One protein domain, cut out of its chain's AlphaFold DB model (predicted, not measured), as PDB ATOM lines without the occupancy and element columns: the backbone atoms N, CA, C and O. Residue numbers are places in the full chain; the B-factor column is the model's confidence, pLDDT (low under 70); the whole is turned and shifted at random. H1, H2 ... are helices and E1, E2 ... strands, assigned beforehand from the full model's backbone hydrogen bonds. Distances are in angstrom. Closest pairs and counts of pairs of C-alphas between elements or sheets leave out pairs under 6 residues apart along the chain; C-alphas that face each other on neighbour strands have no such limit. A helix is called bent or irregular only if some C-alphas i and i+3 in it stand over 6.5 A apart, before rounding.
ATOM      1  N   LYS A 148      46.030  25.547  93.450       87.12
ATOM      2  CA  LYS A 148      45.854  24.211  92.852       87.12
ATOM      3  C   LYS A 148      44.376  23.828  92.790       87.12
ATOM      4  O   LYS A 148      43.934  23.308  91.767       87.12
ATOM      5  N   PHE A 149      43.616  24.130  93.843       88.56
ATOM      6  CA  PHE A 149      42.175  23.897  93.866       88.56
ATOM      7  C   PHE A 149      41.469  24.737  92.792       88.56
ATOM      8  O   PHE A 149      40.829  24.164  91.907       88.56
ATOM      9  N   LYS A 150      41.701  26.060  92.774       88.12
ATOM     10  CA  LYS A 150      41.081  26.995  91.816       88.12
ATOM     11  C   LYS A 150      41.355  26.664  90.349       88.12
ATOM     12  O   LYS A 150      40.463  26.786  89.519       88.12
ATOM     13  N   ARG A 151      42.582  26.258  90.003       87.94
ATOM     14  CA  ARG A 151      42.976  26.032  88.598       87.94
ATOM     15  C   ARG A 151      42.726  24.614  88.094       87.94
ATOM     16  O   ARG A 151      42.583  24.425  86.890       87.94
ATOM     17  N   SER A 152      42.720  23.618  88.979       88.00
ATOM     18  CA  SER A 152      42.688  22.206  88.574       88.00
ATOM     19  C   SER A 152      41.417  21.484  89.002       88.00
ATOM     20  O   SER A 152      40.821  20.774  88.193       88.00
ATOM     21  N   VAL A 153      40.992  21.662  90.255       89.69
ATOM     22  CA  VAL A 153      39.886  20.895  90.841       89.69
ATOM     23  C   VAL A 153      38.550  21.568  90.547       89.69
ATOM     24  O   VAL A 153      37.681  20.942  89.939       89.69
ATOM     25  N   MET A 154      38.415  22.852  90.890       90.12
ATOM     26  CA  MET A 154      37.164  23.600  90.740       90.12
ATOM     27  C   MET A 154      36.604  23.559  89.306       90.12
ATOM     28  O   MET A 154      35.434  23.214  89.142       90.12
ATOM     29  N   PRO A 155      37.407  23.755  88.238       90.38
ATOM     30  CA  PRO A 155      36.878  23.723  86.877       90.38
ATOM     31  C   PRO A 155      36.380  22.337  86.461       90.38
ATOM     32  O   PRO A 155      35.492  22.231  85.618       90.38
ATOM     33  N   ARG A 156      36.936  21.258  87.029       91.56
ATOM     34  CA  ARG A 156      36.485  19.886  86.748       91.56
ATOM     35  C   ARG A 156      35.142  19.600  87.409       91.56
ATOM     36  O   ARG A 156      34.281  19.014  86.761       91.56
ATOM     37  N   VAL A 157      34.971  20.016  88.665       90.75
ATOM     38  CA  VAL A 157      33.701  19.878  89.395       90.75
ATOM     39  C   VAL A 157      32.623  20.711  88.709       90.75
ATOM     40  O   VAL A 157      31.588  20.179  88.313       90.75
ATOM     41  N   TYR A 158      32.917  21.985  88.455       91.62
ATOM     42  CA  TYR A 158      31.989  22.906  87.814       91.62
ATOM     43  C   TYR A 158      31.559  22.426  86.421       91.62
ATOM     44  O   TYR A 158      30.372  22.414  86.128       91.62
ATOM     45  N   LYS A 159      32.481  21.947  85.570       91.19
ATOM     46  CA  LYS A 159      32.123  21.427  84.234       91.19
ATOM     47  C   LYS A 159      31.175  20.226  84.280       91.19
ATOM     48  O   LYS A 159      30.342  20.097  83.389       91.19
ATOM     49  N   LYS A 160      31.288  19.354  85.290       91.81
ATOM     50  CA  LYS A 160      30.352  18.230  85.460       91.81
ATOM     51  C   LYS A 160      28.940  18.738  85.759       91.81
ATOM     52  O   LYS A 160      28.005  18.339  85.073       91.81
ATOM     53  N   LEU A 161      28.816  19.652  86.721       91.88
ATOM     54  CA  LEU A 161      27.535  20.264  87.095       91.88
ATOM     55  C   LEU A 161      26.937  21.071  85.939       91.88
ATOM     56  O   LEU A 161      25.758  20.950  85.632       91.88
ATOM     57  N   LEU A 162      27.778  21.827  85.238       93.06
ATOM     58  CA  LEU A 162      27.401  22.621  84.080       93.06
ATOM     59  C   LEU A 162      26.793  21.778  82.961       93.06
ATOM     60  O   LEU A 162      25.791  22.177  82.385       93.06
ATOM     61  N   ASN A 163      27.395  20.629  82.643       92.19
ATOM     62  CA  ASN A 163      26.866  19.753  81.600       92.19
ATOM     63  C   ASN A 163      25.477  19.225  81.975       92.19
ATOM     64  O   ASN A 163      24.601  19.205  81.119       92.19
ATOM     65  N   SER A 164      25.279  18.862  83.248       93.56
ATOM     66  CA  SER A 164      23.972  18.449  83.771       93.56
ATOM     67  C   SER A 164      22.947  19.578  83.674       93.56
ATOM     68  O   SER A 164      21.826  19.362  83.220       93.56
ATOM     69  N   TYR A 165      23.345  20.797  84.048       94.44
ATOM     70  CA  TYR A 165      22.486  21.973  83.981       94.44
ATOM     71  C   TYR A 165      22.125  22.343  82.537       94.44
ATOM     72  O   TYR A 165      20.965  22.613  82.247       94.44
ATOM     73  N   GLU A 166      23.067  22.310  81.592       93.75
ATOM     74  CA  GLU A 166      22.778  22.641  80.190       93.75
ATOM     75  C   GLU A 166      21.746  21.708  79.545       93.75
ATOM     76  O   GLU A 166      21.026  22.140  78.642       93.75
ATOM     77  N   SER A 167      21.677  20.456  80.003       92.25
ATOM     78  CA  SER A 167      20.674  19.467  79.594       92.25
ATOM     79  C   SER A 167      19.406  19.453  80.449       92.25
ATOM     80  O   SER A 167      18.501  18.684  80.145       92.25
ATOM     81  N   SER A 168      19.347  20.245  81.518       94.25
ATOM     82  CA  SER A 168      18.225  20.242  82.457       94.25
ATOM     83  C   SER A 168      16.997  20.972  81.912       94.25
ATOM     84  O   SER A 168      17.092  21.854  81.050       94.25
ATOM     85  N   GLU A 169      15.842  20.641  82.485       93.81
ATOM     86  CA  GLU A 169      14.585  21.355  82.265       93.81
ATOM     87  C   GLU A 169      14.656  22.810  82.751       93.81
ATOM     88  O   GLU A 169      14.152  23.707  82.082       93.81
ATOM     89  N   GLU A 170      15.379  23.093  83.835       94.69
ATOM     90  CA  GLU A 170      15.578  24.463  84.329       94.69
ATOM     91  C   GLU A 170      16.209  25.371  83.264       94.69
ATOM     92  O   GLU A 170      15.778  26.507  83.047       94.69
ATOM     93  N   ASN A 171      17.215  24.868  82.542       95.62
ATOM     94  CA  ASN A 171      17.839  25.622  81.457       95.62
ATOM     95  C   ASN A 171      16.911  25.770  80.242       95.62
ATOM     96  O   ASN A 171      16.998  26.764  79.512       95.62
ATOM     97  N   LEU A 172      16.021  24.804  80.020       94.06
ATOM     98  CA  LEU A 172      14.989  24.881  78.992       94.06
ATOM     99  C   LEU A 172      13.966  25.970  79.322       94.06
ATOM    100  O   LEU A 172      13.758  26.849  78.490       94.06
ATOM    101  N   ILE A 173      13.431  25.991  80.544       93.94
ATOM    102  CA  ILE A 173      12.522  27.037  81.038       93.94
ATOM    103  C   ILE A 173      13.187  28.412  80.940       93.94
ATOM    104  O   ILE A 173      12.608  29.342  80.379       93.94
ATOM    105  N   ARG A 174      14.451  28.535  81.372       94.75
ATOM    106  CA  ARG A 174      15.242  29.768  81.206       94.75
ATOM    107  C   ARG A 174      15.312  30.217  79.744       94.75
ATOM    108  O   ARG A 174      15.236  31.404  79.444       94.75
ATOM    109  N   SER A 175      15.459  29.272  78.823       95.75
ATOM    110  CA  SER A 175      15.539  29.555  77.387       95.75
ATOM    111  C   SER A 175      14.191  29.956  76.786       95.75
ATOM    112  O   SER A 175      14.156  30.816  75.907       95.75
ATOM    113  N   ILE A 176      13.092  29.383  77.282       93.75
ATOM    114  CA  ILE A 176      11.720  29.784  76.941       93.75
ATOM    115  C   ILE A 176      11.455  31.206  77.440       93.75
ATOM    116  O   ILE A 176      10.984  32.035  76.667       93.75
ATOM    117  N   ALA A 177      11.844  31.530  78.674       93.81
ATOM    118  CA  ALA A 177      11.715  32.882  79.215       93.81
ATOM    119  C   ALA A 177      12.456  33.916  78.349       93.81
ATOM    120  O   ALA A 177      11.891  34.945  77.995       93.81
ATOM    121  N   VAL A 178      13.681  33.608  77.903       94.19
ATOM    122  CA  VAL A 178      14.425  34.459  76.952       94.19
ATOM    123  C   VAL A 178      13.746  34.534  75.577       94.19
ATOM    124  O   VAL A 178      13.869  35.534  74.876       94.19
ATOM    125  N   TYR A 179      13.044  33.486  75.149       94.50
ATOM    126  CA  TYR A 179      12.316  33.499  73.881       94.50
ATOM    127  C   TYR A 179      11.058  34.376  73.920       94.50
ATOM    128  O   TYR A 179      10.725  34.974  72.900       94.50
ATOM    129  N   TYR A 180      10.398  34.486  75.073       93.19
ATOM    130  CA  TYR A 180       9.216  35.335  75.276       93.19
ATOM    131  C   TYR A 180       9.532  36.691  75.934       93.19
ATOM    132  O   TYR A 180       8.624  37.480  76.199       93.19
ATOM    133  N   SER A 181      10.809  36.993  76.197       88.25
ATOM    134  CA  SER A 181      11.210  38.237  76.858       88.25
ATOM    135  C   SER A 181      10.888  39.450  75.979       88.25
ATOM    136  O   SER A 181      11.478  39.615  74.906       88.25
ATOM    137  N   GLY A 182       9.983  40.315  76.448       80.88
ATOM    138  CA  GLY A 182       9.535  41.487  75.689       80.88
ATOM    139  C   GLY A 182       8.777  41.123  74.407       80.88
ATOM    140  O   GLY A 182       8.893  41.835  73.410       80.88
ATOM    141  N   GLY A 183       8.065  39.990  74.414       87.44
ATOM    142  CA  GLY A 183       7.353  39.434  73.263       87.44
ATOM    143  C   GLY A 183       8.101  38.279  72.590       87.44
ATOM    144  O   GLY A 183       9.199  37.892  72.993       87.44
ATOM    145  N   ILE A 184       7.496  37.705  71.546       89.81
ATOM    146  CA  ILE A 184       8.065  36.557  70.829       89.81
ATOM    147  C   ILE A 184       9.334  36.977  70.075       89.81
ATOM    148  O   ILE A 184       9.309  37.745  69.110       89.81
ATOM    149  N   VAL A 185      10.475  36.423  70.482       91.62
ATOM    150  CA  VAL A 185      11.780  36.725  69.894       91.62
ATOM    151  C   VAL A 185      11.992  35.925  68.606       91.62
ATOM    152  O   VAL A 185      12.148  34.706  68.604       91.62
ATOM    153  N   GLY A 186      12.119  36.616  67.473       92.31
ATOM    154  CA  GLY A 186      12.432  35.973  66.192       92.31
ATOM    155  C   GLY A 186      13.765  35.195  66.184       92.31
ATOM    156  O   GLY A 186      14.733  35.542  66.865       92.31
ATOM    157  N   LYS A 187      13.867  34.173  65.322       93.75
ATOM    158  CA  LYS A 187      15.028  33.258  65.195       93.75
ATOM    159  C   LYS A 187      16.395  33.954  65.137       93.75
ATOM    160  O   LYS A 187      17.344  33.506  65.784       93.75
ATOM    161  N   LYS A 188      16.526  35.026  64.343       95.00
ATOM    162  CA  LYS A 188      17.788  35.782  64.196       95.00
ATOM    163  C   LYS A 188      18.172  36.481  65.506       95.00
ATOM    164  O   LYS A 188      19.324  36.377  65.926       95.00
ATOM    165  N   LYS A 189      17.203  37.124  66.165       93.50
ATOM    166  CA  LYS A 189      17.390  37.836  67.437       93.50
ATOM    167  C   LYS A 189      17.750  36.860  68.561       93.50
ATOM    168  O   LYS A 189      18.750  37.076  69.237       93.50
ATOM    169  N   TYR A 190      17.060  35.721  68.661       95.25
ATOM    170  CA  TYR A 190      17.385  34.685  69.648       95.25
ATOM    171  C   TYR A 190      18.809  34.137  69.469       95.25
ATOM    172  O   TYR A 190      19.572  34.026  70.423       95.25
ATOM    173  N   ARG A 191      19.221  33.832  68.229       94.25
ATOM    174  CA  ARG A 191      20.590  33.356  67.943       94.25
ATOM    175  C   ARG A 191      21.663  34.382  68.306       94.25
ATOM    176  O   ARG A 191      22.760  33.978  68.687       94.25
ATOM    177  N   LYS A 192      21.359  35.676  68.171       92.12
ATOM    178  CA  LYS A 192      22.236  36.760  68.619       92.12
ATOM    179  C   LYS A 192      22.346  36.762  70.147       92.12
ATOM    180  O   LYS A 192      23.454  36.632  70.644       92.12
ATOM    181  N   ILE A 193      21.223  36.742  70.869       91.88
ATOM    182  CA  ILE A 193      21.192  36.660  72.345       91.88
ATOM    183  C   ILE A 193      21.952  35.424  72.860       91.88
ATOM    184  O   ILE A 193      22.773  35.523  73.770       91.88
ATOM    185  N   TYR A 194      21.750  34.258  72.242       92.12
ATOM    186  CA  TYR A 194      22.490  33.033  72.565       92.12
ATOM    187  C   TYR A 194      24.013  33.214  72.432       92.12
ATOM    188  O   TYR A 194      24.773  32.746  73.278       92.12
ATOM    189  N   LYS A 195      24.480  33.871  71.361       90.44
ATOM    190  CA  LYS A 195      25.913  34.119  71.162       90.44
ATOM    191  C   LYS A 195      26.426  35.138  72.171       90.44
ATOM    192  O   LYS A 195      27.401  34.847  72.849       90.44
ATOM    193  N   ASP A 196      25.741  36.263  72.302       88.56
ATOM    194  CA  ASP A 196      26.182  37.395  73.117       88.56
ATOM    195  C   ASP A 196      26.181  37.061  74.622       88.56
ATOM    196  O   ASP A 196      27.019  37.564  75.362       88.56
ATOM    197  N   SER A 197      25.298  36.163  75.076       87.00
ATOM    198  CA  SER A 197      25.234  35.724  76.483       87.00
ATOM    199  C   SER A 197      26.363  34.780  76.899       87.00
ATOM    200  O   SER A 197      26.702  34.701  78.077       87.00
ATOM    201  N   CYS A 198      26.932  34.022  75.959       87.38
ATOM    202  CA  CYS A 198      27.819  32.902  76.291       87.38
ATOM    203  C   CYS A 198      29.178  32.964  75.599       87.38
ATOM    204  O   CYS A 198      30.082  32.217  75.974       87.38
ATOM    205  N   TYR A 199      29.345  33.804  74.582       90.06
ATOM    206  CA  TYR A 199      30.524  33.829  73.731       90.06
ATOM    207  C   TYR A 199      31.031  35.250  73.508       90.06
ATOM    208  O   TYR A 199      30.265  36.201  73.394       90.06
ATOM    209  N   ARG A 200      32.349  35.372  73.359       86.38
ATOM    210  CA  ARG A 200      33.016  36.581  72.873       86.38
ATOM    211  C   ARG A 200      33.993  36.237  71.761       86.38
ATOM    212  O   ARG A 200      34.537  35.135  71.712       86.38
ATOM    213  N   LEU A 201      34.270  37.195  70.887       85.31
ATOM    214  CA  LEU A 201      35.332  37.056  69.894       85.31
ATOM    215  C   LEU A 201      36.700  37.261  70.554       85.31
ATOM    216  O   LEU A 201      36.889  38.183  71.352       85.31
ATOM    217  N   LYS A 202      37.665  36.397  70.226       79.50
ATOM    218  CA  LYS A 202      39.053  36.548  70.674       79.50
ATOM    219  C   LYS A 202      39.793  37.527  69.750       79.50
ATOM    220  O   LYS A 202      40.451  37.097  68.813       79.50
ATOM    221  N   GLY A 203      39.681  38.829  70.013       77.00
ATOM    222  CA  GLY A 203      40.286  39.885  69.183       77.00
ATOM    223  C   GLY A 203      39.498  40.190  67.899       77.00
ATOM    224  O   GLY A 203      38.461  39.576  67.635       77.00
ATOM    225  N   LYS A 204      39.974  41.155  67.095       69.94
ATOM    226  CA  LYS A 204      39.345  41.518  65.809       69.94
ATOM    227  C   LYS A 204      39.509  40.359  64.813       69.94
ATOM    228  O   LYS A 204      40.625  40.039  64.428       69.94
ATOM    229  N   GLY A 205      38.403  39.711  64.436       72.19
ATOM    230  CA  GLY A 205      38.388  38.596  63.471       72.19
ATOM    231  C   GLY A 205      38.767  37.217  64.032       72.19
ATOM    232  O   GLY A 205      38.898  36.263  63.270       72.19
ATOM    233  N   GLY A 206      38.945  37.078  65.349       75.81
ATOM    234  CA  GLY A 206      39.337  35.802  65.951       75.81
ATOM    235  C   GLY A 206      38.189  34.820  66.192       75.81
ATOM    236  O   GLY A 206      37.007  35.130  66.050       75.81
ATOM    237  N   LYS A 207      38.547  33.598  66.612       81.06
ATOM    238  CA  LYS A 207      37.585  32.532  66.937       81.06
ATOM    239  C   LYS A 207      36.669  32.949  68.095       81.06
ATOM    240  O   LYS A 207      37.105  33.605  69.043       81.06
ATOM    241  N   SER A 208      35.410  32.521  68.026       84.06
ATOM    242  CA  SER A 208      34.451  32.669  69.123       84.06
ATOM    243  C   SER A 208      34.862  31.780  70.298       84.06
ATOM    244  O   SER A 208      35.007  30.566  70.146       84.06
ATOM    245  N   VAL A 209      35.078  32.388  71.463       87.94
ATOM    246  CA  VAL A 209      35.475  31.721  72.705       87.94
ATOM    247  C   VAL A 209      34.359  31.881  73.721       87.94
ATOM    248  O   VAL A 209      33.783  32.956  73.873       87.94
ATOM    249  N   ARG A 210      34.048  30.793  74.422       89.12
ATOM    250  CA  ARG A 210      33.037  30.801  75.473       89.12
ATOM    251  C   ARG A 210      33.507  31.663  76.646       89.12
ATOM    252  O   ARG A 210      34.644  31.523  77.094       89.12
ATOM    253  N   LEU A 211      32.629  32.531  77.128       87.56
ATOM    254  CA  LEU A 211      32.844  33.339  78.321       87.56
ATOM    255  C   LEU A 211      33.045  32.435  79.542       87.56
ATOM    256  O   LEU A 211      32.436  31.368  79.646       87.56
ATOM    257  N   SER A 212      33.899  32.864  80.466       85.31
ATOM    258  CA  SER A 212      34.184  32.160  81.717       85.31
ATOM    259  C   SER A 212      34.190  33.139  82.877       85.31
ATOM    260  O   SER A 212      34.795  34.197  82.742       85.31
ATOM    261  N   ILE A 213      33.570  32.755  83.993       73.31
ATOM    262  CA  ILE A 213      33.482  33.583  85.204       73.31
ATOM    263  C   ILE A 213      34.867  33.660  85.862       73.31
ATOM    264  O   ILE A 213      35.438  34.731  85.991       73.31
ATOM    265  N   ILE A 214      35.448  32.504  86.210       68.69
ATOM    266  CA  ILE A 214      36.748  32.387  86.895       68.69
ATOM    267  C   ILE A 214      37.505  31.181  86.321       68.69
ATOM    268  O   ILE A 214      36.892  30.150  86.056       68.69
ATOM    269  N   ASN A 215      38.829  31.293  86.122       66.31
ATOM    270  CA  ASN A 215      39.776  30.191  85.836       66.31
ATOM    271  C   ASN A 215      39.178  28.960  85.106       66.31
ATOM    272  O   ASN A 215      39.097  27.878  85.678       66.31
ATOM    273  N   ASN A 216      38.808  29.080  83.826       79.38
ATOM    274  CA  ASN A 216      38.278  27.971  83.006       79.38
ATOM    275  C   ASN A 216      36.917  27.374  83.446       79.38
ATOM    276  O   ASN A 216      36.609  26.244  83.047       79.38
ATOM    277  N   CYS A 217      36.094  28.107  84.202       86.31
ATOM    278  CA  CYS A 217      34.688  27.787  84.489       86.31
ATOM    279  C   CYS A 217      33.757  28.529  83.506       86.31
ATOM    280  O   CYS A 217      33.557  29.737  83.662       86.31
ATOM    281  N   PRO A 218      33.224  27.864  82.462       89.44
ATOM    282  CA  PRO A 218      32.502  28.551  81.394       89.44
ATOM    283  C   PRO A 218      31.025  28.861  81.721       89.44
ATOM    284  O   PRO A 218      30.368  28.114  82.441       89.44
ATOM    285  N   LEU A 219      30.476  29.938  81.153       90.25
ATOM    286  CA  LEU A 219      29.086  30.367  81.386       90.25
ATOM    287  C   LEU A 219      28.057  29.405  80.778       90.25
ATOM    288  O   LEU A 219      28.238  29.060  79.607       90.25
ATOM    289  N   PRO A 220      26.987  28.996  81.491       91.44
ATOM    290  CA  PRO A 220      25.950  28.083  80.988       91.44
ATOM    291  C   PRO A 220      25.255  28.542  79.705       91.44
ATOM    292  O   PRO A 220      24.715  29.648  79.633       91.44
ATOM    293  N   ARG A 221      25.204  27.666  78.693       93.25
ATOM    294  CA  ARG A 221      24.558  27.973  77.411       93.25
ATOM    295  C   ARG A 221      23.046  27.872  77.505       93.25
ATOM    296  O   ARG A 221      22.517  26.928  78.083       93.25
ATOM    297  N   LEU A 222      22.365  28.824  76.874       94.31
ATOM    298  CA  LEU A 222      20.939  28.697  76.574       94.31
ATOM    299  C   LEU A 222      20.701  27.488  75.658       94.31
ATOM    300  O   LEU A 222      21.608  27.017  74.970       94.31
ATOM    301  N   VAL A 223      19.474  26.988  75.602       95.25
ATOM    302  CA  VAL A 223      19.102  25.938  74.657       95.25
ATOM    303  C   VAL A 223      19.134  26.525  73.238       95.25
ATOM    304  O   VAL A 223      18.541  27.578  72.985       95.25
ATOM    305  N   PRO A 224      19.827  25.896  72.270       94.81
ATOM    306  CA  PRO A 224      19.849  26.387  70.898       94.81
ATOM    307  C   PRO A 224      18.443  26.430  70.293       94.81
ATOM    308  O   PRO A 224      17.668  25.496  70.473       94.81
ATOM    309  N   TYR A 225      18.153  27.452  69.479       94.69
ATOM    310  CA  TYR A 225      16.841  27.644  68.835       94.69
ATOM    311  C   TYR A 225      16.292  26.371  68.170       94.69
ATOM    312  O   TYR A 225      15.112  26.056  68.262       94.69
ATOM    313  N   ASN A 226      17.177  25.616  67.516       93.88
ATOM    314  CA  ASN A 226      16.840  24.400  66.779       93.88
ATOM    315  C   ASN A 226      16.289  23.289  67.694       93.88
ATOM    316  O   ASN A 226      15.515  22.464  67.234       93.88
ATOM    317  N   ARG A 227      16.715  23.265  68.965       94.00
ATOM    318  CA  ARG A 227      16.225  22.342  69.998       94.00
ATOM    319  C   ARG A 227      15.056  22.926  70.789       94.00
ATOM    320  O   ARG A 227      14.175  22.182  71.186       94.00
ATOM    321  N   LEU A 228      15.044  24.245  70.979       95.00
ATOM    322  CA  LEU A 228      14.000  24.949  71.719       95.00
ATOM    323  C   LEU A 228      12.648  24.926  70.992       95.00
ATOM    324  O   LEU A 228      11.630  24.616  71.597       95.00
ATOM    325  N   MET A 229      12.624  25.233  69.691       94.06
ATOM    326  CA  MET A 229      11.356  25.362  68.960       94.06
ATOM    327  C   MET A 229      10.539  24.073  68.865       94.06
ATOM    328  O   MET A 229       9.325  24.171  69.019       94.06
ATOM    329  N   PRO A 230      11.127  22.888  68.608       93.69
ATOM    330  CA  PRO A 230      10.374  21.638  68.658       93.69
ATOM    331  C   PRO A 230       9.682  21.429  70.005       93.69
ATOM    332  O   PRO A 230       8.522  21.041  70.024       93.69
ATOM    333  N   TYR A 231      10.362  21.759  71.107       92.19
ATOM    334  CA  TYR A 231       9.779  21.661  72.441       92.19
ATOM    335  C   TYR A 231       8.602  22.626  72.615       92.19
ATOM    336  O   TYR A 231       7.511  22.187  72.951       92.19
ATOM    337  N   ILE A 232       8.772  23.913  72.287       91.19
ATOM    338  CA  ILE A 232       7.679  24.902  72.373       91.19
ATOM    339  C   ILE A 232       6.474  24.469  71.528       91.19
ATOM    340  O   ILE A 232       5.340  24.570  71.975       91.19
ATOM    341  N   LYS A 233       6.713  23.945  70.321       89.38
ATOM    342  CA  LYS A 233       5.654  23.454  69.427       89.38
ATOM    343  C   LYS A 233       4.960  22.189  69.926       89.38
ATOM    344  O   LYS A 233       3.835  21.938  69.522       89.38
ATOM    345  N   SER A 234       5.639  21.378  70.736       89.44
ATOM    346  CA  SER A 234       5.047  20.176  71.329       89.44
ATOM    347  C   SER A 234       4.140  20.474  72.520       89.44
ATOM    348  O   SER A 234       3.386  19.593  72.920       89.44
ATOM    349  N   ILE A 235       4.194  21.690  73.079       86.25
ATOM    350  CA  ILE A 235       3.291  22.101  74.153       86.25
ATOM    351  C   ILE A 235       1.892  22.257  73.542       86.25
ATOM    352  O   ILE A 235       1.721  23.083  72.640       86.25
ATOM    353  N   PRO A 236       0.887  21.485  73.989       80.31
ATOM    354  CA  PRO A 236      -0.476  21.643  73.507       80.31
ATOM    355  C   PRO A 236      -1.031  22.969  74.036       80.31
ATOM    356  O   PRO A 236      -1.369  23.083  75.209       80.31
ATOM    357  N   LEU A 237      -1.120  23.982  73.172       72.56
ATOM    358  CA  LEU A 237      -1.641  25.314  73.517       72.56
ATOM    359  C   LEU A 237      -3.182  25.389  73.485       72.56
ATOM    360  O   LEU A 237      -3.745  26.474  73.575       72.56
ATOM    361  N   GLY A 238      -3.857  24.242  73.363       73.56
ATOM    362  CA  GLY A 238      -5.305  24.167  73.194       73.56
ATOM    363  C   GLY A 238      -5.776  24.694  71.836       73.56
ATOM    364  O   GLY A 238      -4.983  24.933  70.921       73.56
ATOM    365  N   THR A 239      -7.090  24.841  71.698       72.38
ATOM    366  CA  THR A 239      -7.709  25.442  70.515       72.38
ATOM    367  C   THR A 239      -7.502  26.951  70.573       72.38
ATOM    368  O   THR A 239      -8.004  27.618  71.474       72.38
ATOM    369  N   ILE A 240      -6.732  27.494  69.629       65.81
ATOM    370  CA  ILE A 240      -6.545  28.939  69.503       65.81
ATOM    371  C   ILE A 240      -7.764  29.484  68.763       65.81
ATOM    372  O   ILE A 240      -7.948  29.193  67.583       65.81
ATOM    373  N   TYR A 241      -8.589  30.262  69.456       67.75
ATOM    374  CA  TYR A 241      -9.680  31.002  68.835       67.75
ATOM    375  C   TYR A 241      -9.157  32.354  68.353       67.75
ATOM    376  O   TYR A 241      -8.465  33.063  69.089       67.75
ATOM    377  N   SER A 242      -9.469  32.708  67.108       64.75
ATOM    378  CA  SER A 242      -9.304  34.082  66.644       64.75
ATOM    379  C   SER A 242     -10.242  34.959  67.466       64.75
ATOM    380  O   SER A 242     -11.428  34.646  67.605       64.75
ATOM    381  N   THR A 243      -9.721  36.041  68.036       65.00
ATOM    382  CA  THR A 243     -10.550  36.996  68.776       65.00
ATOM    383  C   THR A 243     -11.587  37.648  67.874       65.00
ATOM    384  O   THR A 243     -12.717  37.829  68.314       65.00
ATOM    385  N   TYR A 244     -11.263  37.875  66.598       64.75
ATOM    386  CA  TYR A 244     -12.227  38.371  65.617       64.75
ATOM    387  C   TYR A 244     -13.405  37.411  65.418       64.75
ATOM    388  O   TYR A 244     -14.549  37.849  65.443       64.75
ATOM    389  N   ASP A 245     -13.131  36.110  65.304       66.31
ATOM    390  CA  ASP A 245     -14.149  35.108  64.951       66.31
ATOM    391  C   ASP A 245     -15.035  34.697  66.139       66.31
ATOM    392  O   ASP A 245     -16.025  34.002  65.955       66.31
ATOM    393  N   THR A 246     -14.651  35.042  67.373       64.56
ATOM    394  CA  THR A 246     -15.370  34.600  68.587       64.56
ATOM    395  C   THR A 246     -15.879  35.726  69.470       64.56
ATOM    396  O   THR A 246     -16.814  35.512  70.238       64.56
ATOM    397  N   LEU A 247     -15.274  36.912  69.399       62.94
ATOM    398  CA  LEU A 247     -15.610  38.055  70.254       62.94
ATOM    399  C   LEU A 247     -15.992  39.309  69.454       62.94
ATOM    400  O   LEU A 247     -16.481  40.259  70.061       62.94
TER     401      LEU A 247
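Overview. This is residues 148 to 247 of the 300 residues of an uncharacterized protein of Paramuricea clavata (UniProt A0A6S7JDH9). Picture a loose U: the long helix H1 makes one arm, H2 makes the turn, and H3 folds back as the other arm, ending in the small hairpin E1 and E2. Residues 211 to 224 run back between the arms to H4, which packs across H2, and from there residues 233 to 247 stick out as a tail ending in H5. The printed part has 100 residues, mostly helix, in the order H1, H2, H3, E1, E2, H4, H5; the two strands are antiparallel. The whole is loose, with a radius of gyration of the C-alphas of 18.1 A and spans of 66 by 32 by 19 A.

Along the chain. Find C-alpha 148 at (45.854, 24.211, 92.852); from there H1 runs 26.4 A to residue 166, with a kink of 34 degrees near residue 155. It is only just irregular: C-alphas 151 and 154 are 6.7 A apart. Next come H2, residues 169 to 180, 16.5 A, and H3, residues 187 to 198, 16.9 A. E1 is residues 199 to 201 and E2 208 to 210. H4, residues 225 to 234, spans 14.2 A; H5, residues 243 to 247, ends at C-alpha 247, (-15.610, 38.055, 70.254).

Arrangement. H1 and H2 are close but not clearly touching, their closest C-alphas, Tyr 165 and Asn 171, 6.4 A apart. Residues 172 to 176 of H2 touch H4, about perpendicular at 87 degrees; the closest C-alphas are those of Leu 172 and Leu 228, 7.3 A. H3 and H4 only just touch, with 3 pairs of C-alphas within 8 A, closest at Arg 191 and Tyr 225, 6.9 A. H1 and H3 are apart. In the hairpin, N 200 and O 209 are within hydrogen-bond range at 2.9 A. Every O i to N i+4 pair is within range in H2 and H5, against 12 of 15 in H1, 7 of 8 in H3 and 4 of 6 in H4.

Size, cuts and confidence. The C-alphas of Lys 148 and Asp 245, the two farthest apart, are 67.1 A apart. The printed part has no cut; the link from E2 to H4 is long. Look for pLDDT under 70 at residues 204, 214 to 215 and 240 to 247.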